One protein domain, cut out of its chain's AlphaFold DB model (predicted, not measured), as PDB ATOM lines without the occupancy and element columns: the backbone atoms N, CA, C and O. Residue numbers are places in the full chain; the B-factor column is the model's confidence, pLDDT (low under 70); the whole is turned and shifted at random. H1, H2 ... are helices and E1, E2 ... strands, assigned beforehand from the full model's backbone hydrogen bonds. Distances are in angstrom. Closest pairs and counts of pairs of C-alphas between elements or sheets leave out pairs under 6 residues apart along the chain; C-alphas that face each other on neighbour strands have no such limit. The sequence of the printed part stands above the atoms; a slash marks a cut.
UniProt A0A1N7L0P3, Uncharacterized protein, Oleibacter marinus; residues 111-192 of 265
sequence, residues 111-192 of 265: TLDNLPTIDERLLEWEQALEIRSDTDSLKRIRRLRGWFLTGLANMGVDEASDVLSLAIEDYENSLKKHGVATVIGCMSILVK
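What this domain is: This is residues 111 to 192 of the 265 residues of an uncharacterized protein of Oleibacter marinus (UniProt A0A1N7L0P3). A helical hairpin, H2 and H3, has H1 making a corner with H2 and a small antiparallel strand pair, E1 and E2, beside H3. The 82 printed residues run E1 H1 H2 H3 E2, mostly helix, only just compact and close to loose: radius of gyration of the C-alphas 13.6 A, spans 40 by 31 by 17 A.

How they stand to each other: E1, residues 116 to 118, pairs with E2, residues 182 to 184: N 117 and O 183, 2.8 A apart, are within hydrogen-bond range. H1, residues 125 to 133, and H2, residues 135 to 150, only just touch, only at the corner, with 3 C-alpha pairs within 8 A, closest Ile 131 and Ser 137, 6.5 A. H2 and H3, residues 157 to 177, touch, opposite ways at a shallow tilt of 32 degrees; closest C-alphas Ser 137 and Ser 174, 5.0 A. Every O i to N i+4 pair in H1, H2 and H3 is within hydrogen-bond range.

Where its parts are: E1 begins at C-alpha 116 (-18.149, 3.643, 43.976); E2 ends at C-alpha 184 (-14.511, 6.400, 43.889). H2, with a kink of 28 degrees near residue 144, spans 21.2 A, H3 30.1 A.

The domain as a whole: The printed part has no cut and no long link. pLDDT is under 70 at residues 111 to 114, 149 to 155, 157 and 184 to 192.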
ATOM      1  N   THR A 111     -11.011  -4.242  40.692       58.84
ATOM      2  CA  THR A 111     -12.445  -3.906  40.747       58.84
ATOM      3  C   THR A 111     -12.844  -3.331  42.104       58.84
ATOM      4  O   THR A 111     -13.639  -2.394  42.156       58.84
ATOM      5  N   LEU A 112     -12.246  -3.819  43.194       64.12
ATOM      6  CA  LEU A 112     -12.423  -3.252  44.533       64.12
ATOM      7  C   LEU A 112     -11.860  -1.833  44.667       64.12
ATOM      8  O   LEU A 112     -12.475  -0.997  45.327       64.12
ATOM      9  N   ASP A 113     -10.720  -1.550  44.036       59.31
ATOM     10  CA  ASP A 113     -10.063  -0.237  44.102       59.31
ATOM     11  C   ASP A 113     -10.878   0.889  43.452       59.31
ATOM     12  O   ASP A 113     -10.696   2.058  43.796       59.31
ATOM     13  N   ASN A 114     -11.780   0.540  42.532       67.81
ATOM     14  CA  ASN A 114     -12.629   1.489  41.815       67.81
ATOM     15  C   ASN A 114     -14.095   1.430  42.255       67.81
ATOM     16  O   ASN A 114     -14.959   1.979  41.569       67.81
ATOM     17  N   LEU A 115     -14.396   0.772  43.379       80.19
ATOM     18  CA  LEU A 115     -15.774   0.616  43.809       80.19
ATOM     19  C   LEU A 115     -16.364   1.985  44.204       80.19
ATOM     20  O   LEU A 115     -15.842   2.650  45.110       80.19
ATOM     21  N   PRO A 116     -17.459   2.431  43.564       80.50
ATOM     22  CA  PRO A 116     -18.149   3.643  43.976       80.50
ATOM     23  C   PRO A 116     -18.639   3.450  45.410       80.50
ATOM     24  O   PRO A 116     -19.351   2.501  45.724       80.50
ATOM     25  N   THR A 117     -18.222   4.338  46.299       86.50
ATOM     26  CA  THR A 117     -18.612   4.347  47.707       86.50
ATOM     27  C   THR A 117     -19.429   5.604  47.966       86.50
ATOM     28  O   THR A 117     -19.181   6.648  47.370       86.50
ATOM     29  N   ILE A 118     -20.435   5.514  48.832       89.50
ATOM     30  CA  ILE A 118     -21.296   6.655  49.166       89.50
ATOM     31  C   ILE A 118     -20.455   7.751  49.836       89.50
ATOM     32  O   ILE A 118     -19.732   7.469  50.793       89.50
ATOM     33  N   ASP A 119     -20.565   8.994  49.356       87.06
ATOM     34  CA  ASP A 119     -19.968  10.138  50.049       87.06
ATOM     35  C   ASP A 119     -20.829  10.526  51.254       87.06
ATOM     36  O   ASP A 119     -21.822  11.244  51.128       87.06
ATOM     37  N   GLU A 120     -20.441  10.086  52.449       87.62
ATOM     38  CA  GLU A 120     -21.151  10.431  53.687       87.62
ATOM     39  C   GLU A 120     -21.219  11.945  53.952       87.62
ATOM     40  O   GLU A 120     -22.077  12.394  54.710       87.62
ATOM     41  N   ARG A 121     -20.333  12.752  53.349       87.88
ATOM     42  CA  ARG A 121     -20.318  14.213  53.537       87.88
ATOM     43  C   ARG A 121     -21.393  14.919  52.720       87.88
ATOM     44  O   ARG A 121     -21.826  15.998  53.114       87.88
ATOM     45  N   LEU A 122     -21.761  14.336  51.582       87.31
ATOM     46  CA  LEU A 122     -22.768  14.861  50.660       87.31
ATOM     47  C   LEU A 122     -24.117  14.149  50.810       87.31
ATOM     48  O   LEU A 122     -25.090  14.561  50.188       87.31
ATOM     49  N   LEU A 123     -24.174  13.085  51.614       92.88
ATOM     50  CA  LEU A 123     -25.386  12.317  51.848       92.88
ATOM     51  C   LEU A 123     -26.355  13.087  52.753       92.88
ATOM     52  O   LEU A 123     -26.099  13.278  53.945       92.88
ATOM     53  N   GLU A 124     -27.502  13.473  52.199       94.00
ATOM     54  CA  GLU A 124     -28.597  14.059  52.971       94.00
ATOM     55  C   GLU A 124     -29.433  12.969  53.665       94.00
ATOM     56  O   GLU A 124     -29.542  11.825  53.207       94.00
ATOM     57  N   TRP A 125     -30.037  13.306  54.808       94.44
ATOM     58  CA  TRP A 125     -30.794  12.334  55.605       94.44
ATOM     59  C   TRP A 125     -32.071  11.873  54.891       94.44
ATOM     60  O   TRP A 125     -32.457  10.706  54.979       94.44
ATOM     61  N   GLU A 126     -32.699  12.775  54.145       96.44
ATOM     62  CA  GLU A 126     -33.879  12.537  53.323       96.44
ATOM     63  C   GLU A 126     -33.593  11.469  52.259       96.44
ATOM     64  O   GLU A 126     -34.337  10.494  52.165       96.44
ATOM     65  N   GLN A 127     -32.452  11.560  51.566       94.00
ATOM     66  CA  GLN A 127     -32.012  10.555  50.587       94.00
ATOM     67  C   GLN A 127     -31.801   9.180  51.234       94.00
ATOM     68  O   GLN A 127     -32.164   8.142  50.675       94.00
ATOM     69  N   ALA A 128     -31.250   9.146  52.452       94.88
ATOM     70  CA  ALA A 128     -31.086   7.900  53.195       94.88
ATOM     71  C   ALA A 128     -32.441   7.270  53.575       94.88
ATOM     72  O   ALA A 128     -32.579   6.041  53.550       94.88
ATOM     73  N   LEU A 129     -33.446   8.084  53.916       96.31
ATOM     74  CA  LEU A 129     -34.812   7.616  54.170       96.31
ATOM     75  C   LEU A 129     -35.497   7.128  52.887       96.31
ATOM     76  O   LEU A 129     -36.142   6.078  52.915       96.31
ATOM     77  N   GLU A 130     -35.313   7.827  51.768       96.50
ATOM     78  CA  GLU A 130     -35.842   7.433  50.457       96.50
ATOM     79  C   GLU A 130     -35.281   6.081  50.013       96.50
ATOM     80  O   GLU A 130     -36.057   5.161  49.730       96.50
ATOM     81  N   ILE A 131     -33.958   5.892  50.091       96.12
ATOM     82  CA  ILE A 131     -33.320   4.593  49.827       96.12
ATOM     83  C   ILE A 131     -33.896   3.515  50.743       96.12
ATOM     84  O   ILE A 131     -34.177   2.409  50.285       96.12
ATOM     85  N   ARG A 132     -34.100   3.814  52.033       94.75
ATOM     86  CA  ARG A 132     -34.664   2.842  52.984       94.75
ATOM     87  C   ARG A 132     -36.103   2.452  52.659       94.75
ATOM     88  O   ARG A 132     -36.492   1.321  52.943       94.75
ATOM     89  N   SER A 133     -36.880   3.373  52.098       96.94
ATOM     90  CA  SER A 133     -38.253   3.110  51.667       96.94
ATOM     91  C   SER A 133     -38.313   2.295  50.368       96.94
ATOM     92  O   SER A 133     -39.226   1.487  50.184       96.94
ATOM     93  N   ASP A 134     -37.307   2.431  49.499       97.50
ATOM     94  CA  ASP A 134     -37.197   1.691  48.244       97.50
ATOM     95  C   ASP A 134     -36.541   0.316  48.453       97.50
ATOM     96  O   ASP A 134     -35.323   0.123  48.358       97.50
ATOM     97  N   THR A 135     -37.389  -0.680  48.717       97.31
ATOM     98  CA  THR A 135     -36.938  -2.056  48.976       97.31
ATOM     99  C   THR A 135     -36.164  -2.686  47.814       97.31
ATOM    100  O   THR A 135     -35.322  -3.554  48.057       97.31
ATOM    101  N   ASP A 136     -36.397  -2.256  46.571       96.75
ATOM    102  CA  ASP A 136     -35.712  -2.810  45.402       96.75
ATOM    103  C   ASP A 136     -34.288  -2.263  45.288       96.75
ATOM    104  O   ASP A 136     -33.346  -3.038  45.089       96.75
ATOM    105  N   SER A 137     -34.109  -0.959  45.518       94.50
ATOM    106  CA  SER A 137     -32.780  -0.337  45.610       94.50
ATOM    107  C   SER A 137     -31.968  -0.926  46.768       94.50
ATOM    108  O   SER A 137     -30.807  -1.303  46.594       94.50
ATOM    109  N   LEU A 138     -32.593  -1.129  47.935       95.06
ATOM    110  CA  LEU A 138     -31.942  -1.793  49.071       95.06
ATOM    111  C   LEU A 138     -31.499  -3.224  48.756       95.06
ATOM    112  O   LEU A 138     -30.416  -3.632  49.180       95.06
ATOM    113  N   LYS A 139     -32.313  -4.006  48.037       95.19
ATOM    114  CA  LYS A 139     -31.942  -5.374  47.635       95.19
ATOM    115  C   LYS A 139     -30.715  -5.375  46.731       95.19
ATOM    116  O   LYS A 139     -29.837  -6.206  46.941       95.19
ATOM    117  N   ARG A 140     -30.629  -4.452  45.768       94.00
ATOM    118  CA  ARG A 140     -29.471  -4.323  44.865       94.00
ATOM    119  C   ARG A 140     -28.205  -3.934  45.625       94.00
ATOM    120  O   ARG A 140     -27.184  -4.602  45.484       94.00
ATOM    121  N   ILE A 141     -28.303  -2.960  46.531       91.06
ATOM    122  CA  ILE A 141     -27.179  -2.556  47.389       91.06
ATOM    123  C   ILE A 141     -26.706  -3.719  48.275       91.06
ATOM    124  O   ILE A 141     -25.510  -3.998  48.376       91.06
ATOM    125  N   ARG A 142     -27.640  -4.452  48.891       89.75
ATOM    126  CA  ARG A 142     -27.316  -5.624  49.722       89.75
ATOM    127  C   ARG A 142     -26.760  -6.787  48.909       89.75
ATOM    128  O   ARG A 142     -25.936  -7.523  49.440       89.75
ATOM    129  N   ARG A 143     -27.186  -6.959  47.656       88.50
ATOM    130  CA  ARG A 143     -26.687  -8.008  46.757       88.50
ATOM    131  C   ARG A 143     -25.195  -7.843  46.497       88.50
ATOM    132  O   ARG A 143     -24.472  -8.821  46.624       88.50
ATOM    133  N   LEU A 144     -24.736  -6.621  46.213       86.56
ATOM    134  CA  LEU A 144     -23.308  -6.334  46.046       86.56
ATOM    135  C   LEU A 144     -22.513  -6.701  47.312       86.56
ATOM    136  O   LEU A 144     -21.505  -7.395  47.236       86.56
ATOM    137  N   ARG A 145     -23.011  -6.319  48.495       82.62
ATOM    138  CA  ARG A 145     -22.408  -6.734  49.775       82.62
ATOM    139  C   ARG A 145     -22.409  -8.259  49.945       82.62
ATOM    140  O   ARG A 145     -21.435  -8.808  50.444       82.62
ATOM    141  N   GLY A 146     -23.491  -8.925  49.550       79.44
ATOM    142  CA  GLY A 146     -23.605 -10.381  49.560       79.44
ATOM    143  C   GLY A 146     -22.505 -11.033  48.732       79.44
ATOM    144  O   GLY A 146     -21.808 -11.891  49.257       79.44
ATOM    145  N   TRP A 147     -22.270 -10.548  47.510       81.88
ATOM    146  CA  TRP A 147     -21.191 -11.033  46.642       81.88
ATOM    147  C   TRP A 147     -19.808 -10.947  47.291       81.88
ATOM    148  O   TRP A 147     -19.031 -11.894  47.188       81.88
ATOM    149  N   PHE A 148     -19.518  -9.862  48.011       72.62
ATOM    150  CA  PHE A 148     -18.254  -9.735  48.742       72.62
ATOM    151  C   PHE A 148     -18.142 -10.674  49.949       72.62
ATOM    152  O   PHE A 148     -17.034 -11.071  50.292       72.62
ATOM    153  N   LEU A 149     -19.258 -11.024  50.595       62.97
ATOM    154  CA  LEU A 149     -19.265 -11.850  51.808       62.97
ATOM    155  C   LEU A 149     -19.311 -13.349  51.522       62.97
ATOM    156  O   LEU A 149     -18.586 -14.108  52.152       62.97
ATOM    157  N   THR A 150     -20.177 -13.792  50.610       63.44
ATOM    158  CA  THR A 150     -20.326 -15.220  50.286       63.44
ATOM    159  C   THR A 150     -19.290 -15.698  49.275       63.44
ATOM    160  O   THR A 150     -19.177 -16.897  49.044       63.44
ATOM    161  N   GLY A 151     -18.522 -14.762  48.708       58.97
ATOM    162  CA  GLY A 151     -17.427 -15.028  47.793       58.97
ATOM    163  C   GLY A 151     -17.899 -15.469  46.409       58.97
ATOM    164  O   GLY A 151     -18.937 -16.104  46.234       58.97
ATOM    165  N   LEU A 152     -17.074 -15.172  45.409       65.44
ATOM    166  CA  LEU A 152     -17.171 -15.688  44.037       65.44
ATOM    167  C   LEU A 152     -16.710 -17.159  43.972       65.44
ATOM    168  O   LEU A 152     -16.005 -17.575  43.054       65.44
ATOM    169  N   ALA A 153     -17.024 -17.935  45.010       52.22
ATOM    170  CA  ALA A 153     -16.492 -19.272  45.187       52.22
ATOM    171  C   ALA A 153     -16.992 -20.192  44.065       52.22
ATOM    172  O   ALA A 153     -18.188 -20.238  43.776       52.22
ATOM    173  N   ASN A 154     -16.069 -20.946  43.461       62.19
ATOM    174  CA  ASN A 154     -16.308 -21.872  42.347       62.19
ATOM    175  C   ASN A 154     -16.731 -21.237  41.004       62.19
ATOM    176  O   ASN A 154     -17.207 -21.964  40.134       62.19
ATOM    177  N   MET A 155     -16.555 -19.925  40.813       67.75
ATOM    178  CA  MET A 155     -16.799 -19.264  39.523       67.75
ATOM    179  C   MET A 155     -15.499 -19.078  38.737       67.75
ATOM    180  O   MET A 155     -14.447 -18.812  39.322       67.75
ATOM    181  N   GLY A 156     -15.568 -19.202  37.408       72.56
ATOM    182  CA  GLY A 156     -14.450 -18.828  36.538       72.56
ATOM    183  C   GLY A 156     -14.171 -17.323  36.611       72.56
ATOM    184  O   GLY A 156     -15.074 -16.542  36.905       72.56
ATOM    185  N   VAL A 157     -12.934 -16.898  36.329       66.50
ATOM    186  CA  VAL A 157     -12.526 -15.476  36.400       66.50
ATOM    187  C   VAL A 157     -13.429 -14.578  35.543       66.50
ATOM    188  O   VAL A 157     -13.858 -13.524  36.007       66.50
ATOM    189  N   ASP A 158     -13.751 -15.012  34.323       71.19
ATOM    190  CA  ASP A 158     -14.588 -14.249  33.389       71.19
ATOM    191  C   ASP A 158     -16.038 -14.144  33.890       71.19
ATOM    192  O   ASP A 158     -16.604 -13.055  33.948       71.19
ATOM    193  N   GLU A 159     -16.614 -15.257  34.357       73.06
ATOM    194  CA  GLU A 159     -17.966 -15.281  34.932       73.06
ATOM    195  C   GLU A 159     -18.058 -14.408  36.188       73.06
ATOM    196  O   GLU A 159     -19.011 -13.649  36.368       73.06
ATOM    197  N   ALA A 160     -17.041 -14.479  37.046       75.12
ATOM    198  CA  ALA A 160     -16.945 -13.668  38.245       75.12
ATOM    199  C   ALA A 160     -16.853 -12.169  37.916       75.12
ATOM    200  O   ALA A 160     -17.501 -11.353  38.574       75.12
ATOM    201  N   SER A 161     -16.085 -11.809  36.883       74.12
ATOM    202  CA  SER A 161     -15.960 -10.434  36.393       74.12
ATOM    203  C   SER A 161     -17.288  -9.897  35.859       74.12
ATOM    204  O   SER A 161     -17.691  -8.788  36.223       74.12
ATOM    205  N   ASP A 162     -17.998 -10.677  35.044       79.06
ATOM    206  CA  ASP A 162     -19.285 -10.276  34.467       79.06
ATOM    207  C   ASP A 162     -20.356 -10.098  35.551       79.06
ATOM    208  O   ASP A 162     -21.056  -9.080  35.598       79.06
ATOM    209  N   VAL A 163     -20.443 -11.051  36.482       82.94
ATOM    210  CA  VAL A 163     -21.383 -10.997  37.611       82.94
ATOM    211  C   VAL A 163     -21.102  -9.797  38.512       82.94
ATOM    212  O   VAL A 163     -22.035  -9.095  38.917       82.94
ATOM    213  N   LEU A 164     -19.829  -9.537  38.818       82.88
ATOM    214  CA  LEU A 164     -19.439  -8.399  39.645       82.88
ATOM    215  C   LEU A 164     -19.725  -7.073  38.930       82.88
ATOM    216  O   LEU A 164     -20.253  -6.157  39.557       82.88
ATOM    217  N   SER A 165     -19.455  -6.988  37.626       82.75
ATOM    218  CA  SER A 165     -19.735  -5.796  36.812       82.75
ATOM    219  C   SER A 165     -21.223  -5.450  36.825       82.75
ATOM    220  O   SER A 165     -21.589  -4.311  37.111       82.75
ATOM    221  N   LEU A 166     -22.090  -6.451  36.633       88.88
ATOM    222  CA  LEU A 166     -23.542  -6.279  36.733       88.88
ATOM    223  C   LEU A 166     -23.979  -5.845  38.137       88.88
ATOM    224  O   LEU A 166     -24.841  -4.979  38.280       88.88
ATOM    225  N   ALA A 167     -23.387  -6.419  39.188       87.75
ATOM    226  CA  ALA A 167     -23.712  -6.052  40.565       87.75
ATOM    227  C   ALA A 167     -23.294  -4.609  40.905       87.75
ATOM    228  O   ALA A 167     -24.018  -3.921  41.632       87.75
ATOM    229  N   ILE A 168     -22.152  -4.149  40.383       88.31
ATOM    230  CA  ILE A 168     -21.672  -2.769  40.535       88.31
ATOM    231  C   ILE A 168     -22.588  -1.807  39.775       88.31
ATOM    232  O   ILE A 168     -23.001  -0.792  40.336       88.31
ATOM    233  N   GLU A 169     -22.970  -2.137  38.544       89.25
ATOM    234  CA  GLU A 169     -23.883  -1.314  37.747       89.25
ATOM    235  C   GLU A 169     -25.270  -1.198  38.410       89.25
ATOM    236  O   GLU A 169     -25.822  -0.100  38.536       89.25
ATOM    237  N   ASP A 170     -25.813  -2.308  38.920       93.06
ATOM    238  CA  ASP A 170     -27.062  -2.334  39.692       93.06
ATOM    239  C   ASP A 170     -26.985  -1.442  40.939       93.06
ATOM    240  O   ASP A 170     -27.946  -0.730  41.269       93.06
ATOM    241  N   TYR A 171     -25.853  -1.487  41.643       92.88
ATOM    242  CA  TYR A 171     -25.580  -0.652  42.808       92.88
ATOM    243  C   TYR A 171     -25.524   0.833  42.431       92.88
ATOM    244  O   TYR A 171     -26.250   1.637  43.022       92.88
ATOM    245  N   GLU A 172     -24.741   1.197  41.413       89.81
ATOM    246  CA  GLU A 172     -24.626   2.580  40.944       89.81
ATOM    247  C   GLU A 172     -25.969   3.148  40.503       89.81
ATOM    248  O   GLU A 172     -26.331   4.259  40.884       89.81
ATOM    249  N   ASN A 173     -26.728   2.385  39.717       91.62
ATOM    250  CA  ASN A 173     -28.035   2.812  39.234       91.62
ATOM    251  C   ASN A 173     -29.022   3.013  40.389       91.62
ATOM    252  O   ASN A 173     -29.833   3.940  40.349       91.62
ATOM    253  N   SER A 174     -28.922   2.194  41.441       94.88
ATOM    254  CA  SER A 174     -29.725   2.367  42.656       94.88
ATOM    255  C   SER A 174     -29.370   3.664  43.380       94.88
ATOM    256  O   SER A 174     -30.268   4.390  43.790       94.88
ATOM    257  N   LEU A 175     -28.084   4.003  43.495       91.75
ATOM    258  CA  LEU A 175     -27.662   5.256  44.129       91.75
ATOM    259  C   LEU A 175     -28.009   6.492  43.289       91.75
ATOM    260  O   LEU A 175     -28.542   7.463  43.827       91.75
ATOM    261  N   LYS A 176     -27.797   6.428  41.968       90.88
ATOM    262  CA  LYS A 176     -28.139   7.505  41.023       90.88
ATOM    263  C   LYS A 176     -29.636   7.819  41.038       90.88
ATOM    264  O   LYS A 176     -30.003   8.989  40.989       90.88
ATOM    265  N   LYS A 177     -30.496   6.799  41.160       94.69
ATOM    266  CA  LYS A 177     -31.957   6.967  41.258       94.69
ATOM    267  C   LYS A 177     -32.372   7.870  42.427       94.69
ATOM    268  O   LYS A 177     -33.324   8.627  42.281       94.69
ATOM    269  N   HIS A 178     -31.654   7.795  43.547       92.50
ATOM    270  CA  HIS A 178     -31.920   8.573  44.765       92.50
ATOM    271  C   HIS A 178     -31.016   9.812  44.894       92.50
ATOM    272  O   HIS A 178     -30.959  10.436  45.949       92.50
ATOM    273  N   GLY A 179     -30.279  10.171  43.835       90.31
ATOM    274  CA  GLY A 179     -29.408  11.349  43.818       90.31
ATOM    275  C   GLY A 179     -28.226  11.280  44.789       90.31
ATOM    276  O   GLY A 179     -27.667  12.319  45.137       90.31
ATOM    277  N   VAL A 180     -27.842  10.083  45.241       90.31
ATOM    278  CA  VAL A 180     -26.727   9.925  46.177       90.31
ATOM    279  C   VAL A 180     -25.405  10.086  45.441       90.31
ATOM    280  O   VAL A 180     -25.104   9.347  44.502       90.31
ATOM    281  N   ALA A 181     -24.604  11.046  45.900       81.94
ATOM    282  CA  ALA A 181     -23.257  11.251  45.400       81.94
ATOM    283  C   ALA A 181     -22.343  10.094  45.828       81.94
ATOM    284  O   ALA A 181     -22.301   9.698  46.996       81.94
ATOM    285  N   THR A 182     -21.592   9.560  44.870       84.69
ATOM    286  CA  THR A 182     -20.568   8.547  45.110       84.69
ATOM    287  C   THR A 182     -19.183   9.142  44.899       84.69
ATOM    288  O   THR A 182     -18.949   9.907  43.964       84.69
ATOM    289  N   VAL A 183     -18.247   8.767  45.765       76.06
ATOM    290  CA  VAL A 183     -16.811   8.943  45.535       76.06
ATOM    291  C   VAL A 183     -16.257   7.603  45.083       76.06
ATOM    292  O   VAL A 183     -16.678   6.557  45.573       76.06
ATOM    293  N   ILE A 184     -15.286   7.609  44.174       66.56
ATOM    294  CA  ILE A 184     -14.511   6.400  43.889       66.56
ATOM    295  C   ILE A 184     -13.751   6.043  45.174       66.56
ATOM    296  O   ILE A 184     -12.843   6.762  45.600       66.56
ATOM    297  N   GLY A 185     -14.186   4.972  45.836       51.97
ATOM    298  CA  GLY A 185     -13.616   4.512  47.090       51.97
ATOM    299  C   GLY A 185     -12.289   3.833  46.819       51.97
ATOM    300  O   GLY A 185     -12.250   2.667  46.451       51.97
ATOM    301  N   CYS A 186     -11.192   4.558  47.023       42.56
ATOM    302  CA  CYS A 186      -9.847   4.000  47.013       42.56
ATOM    303  C   CYS A 186      -9.666   3.005  48.180       42.56
ATOM    304  O   CYS A 186      -9.084   3.341  49.214       42.56
ATOM    305  N   MET A 187     -10.103   1.752  48.007       36.97
ATOM    306  CA  MET A 187      -9.630   0.617  48.823       36.97
ATOM    307  C   MET A 187      -8.094   0.451  48.729       36.97
ATOM    308  O   MET A 187      -7.474  -0.177  49.591       36.97
ATOM    309  N   SER A 188      -7.466   1.134  47.766       37.22
ATOM    310  CA  SER A 188      -6.028   1.216  47.493       37.22
ATOM    311  C   SER A 188      -5.143   1.651  48.669       37.22
ATOM    312  O   SER A 188      -3.934   1.403  48.639       37.22
ATOM    313  N   ILE A 189      -5.705   2.207  49.752       37.62
ATOM    314  CA  ILE A 189      -4.941   2.469  50.988       37.62
ATOM    315  C   ILE A 189      -4.407   1.160  51.602       37.62
ATOM    316  O   ILE A 189      -3.367   1.181  52.264       37.62
ATOM    317  N   LEU A 190      -5.059   0.020  51.344       37.06
ATOM    318  CA  LEU A 190      -4.610  -1.290  51.822       37.06
ATOM    319  C   LEU A 190      -3.721  -2.051  50.828       37.06
ATOM    320  O   LEU A 190      -3.019  -2.964  51.256       37.06
ATOM    321  N   VAL A 191      -3.702  -1.686  49.537       39.16
ATOM    322  CA  VAL A 191      -3.126  -2.565  48.502       39.16
ATOM    323  C   VAL A 191      -1.722  -2.184  48.030       39.16
ATOM    324  O   VAL A 191      -0.967  -3.112  47.770       39.16
ATOM    325  N   LYS A 192      -1.286  -0.913  47.963       36.09
ATOM    326  CA  LYS A 192       0.144  -0.574  47.706       36.09
ATOM    327  C   LYS A 192       0.422   0.930  47.808       36.09
ATOM    328  O   LYS A 192       0.065   1.703  46.925       36.09
TER     329      LYS A 192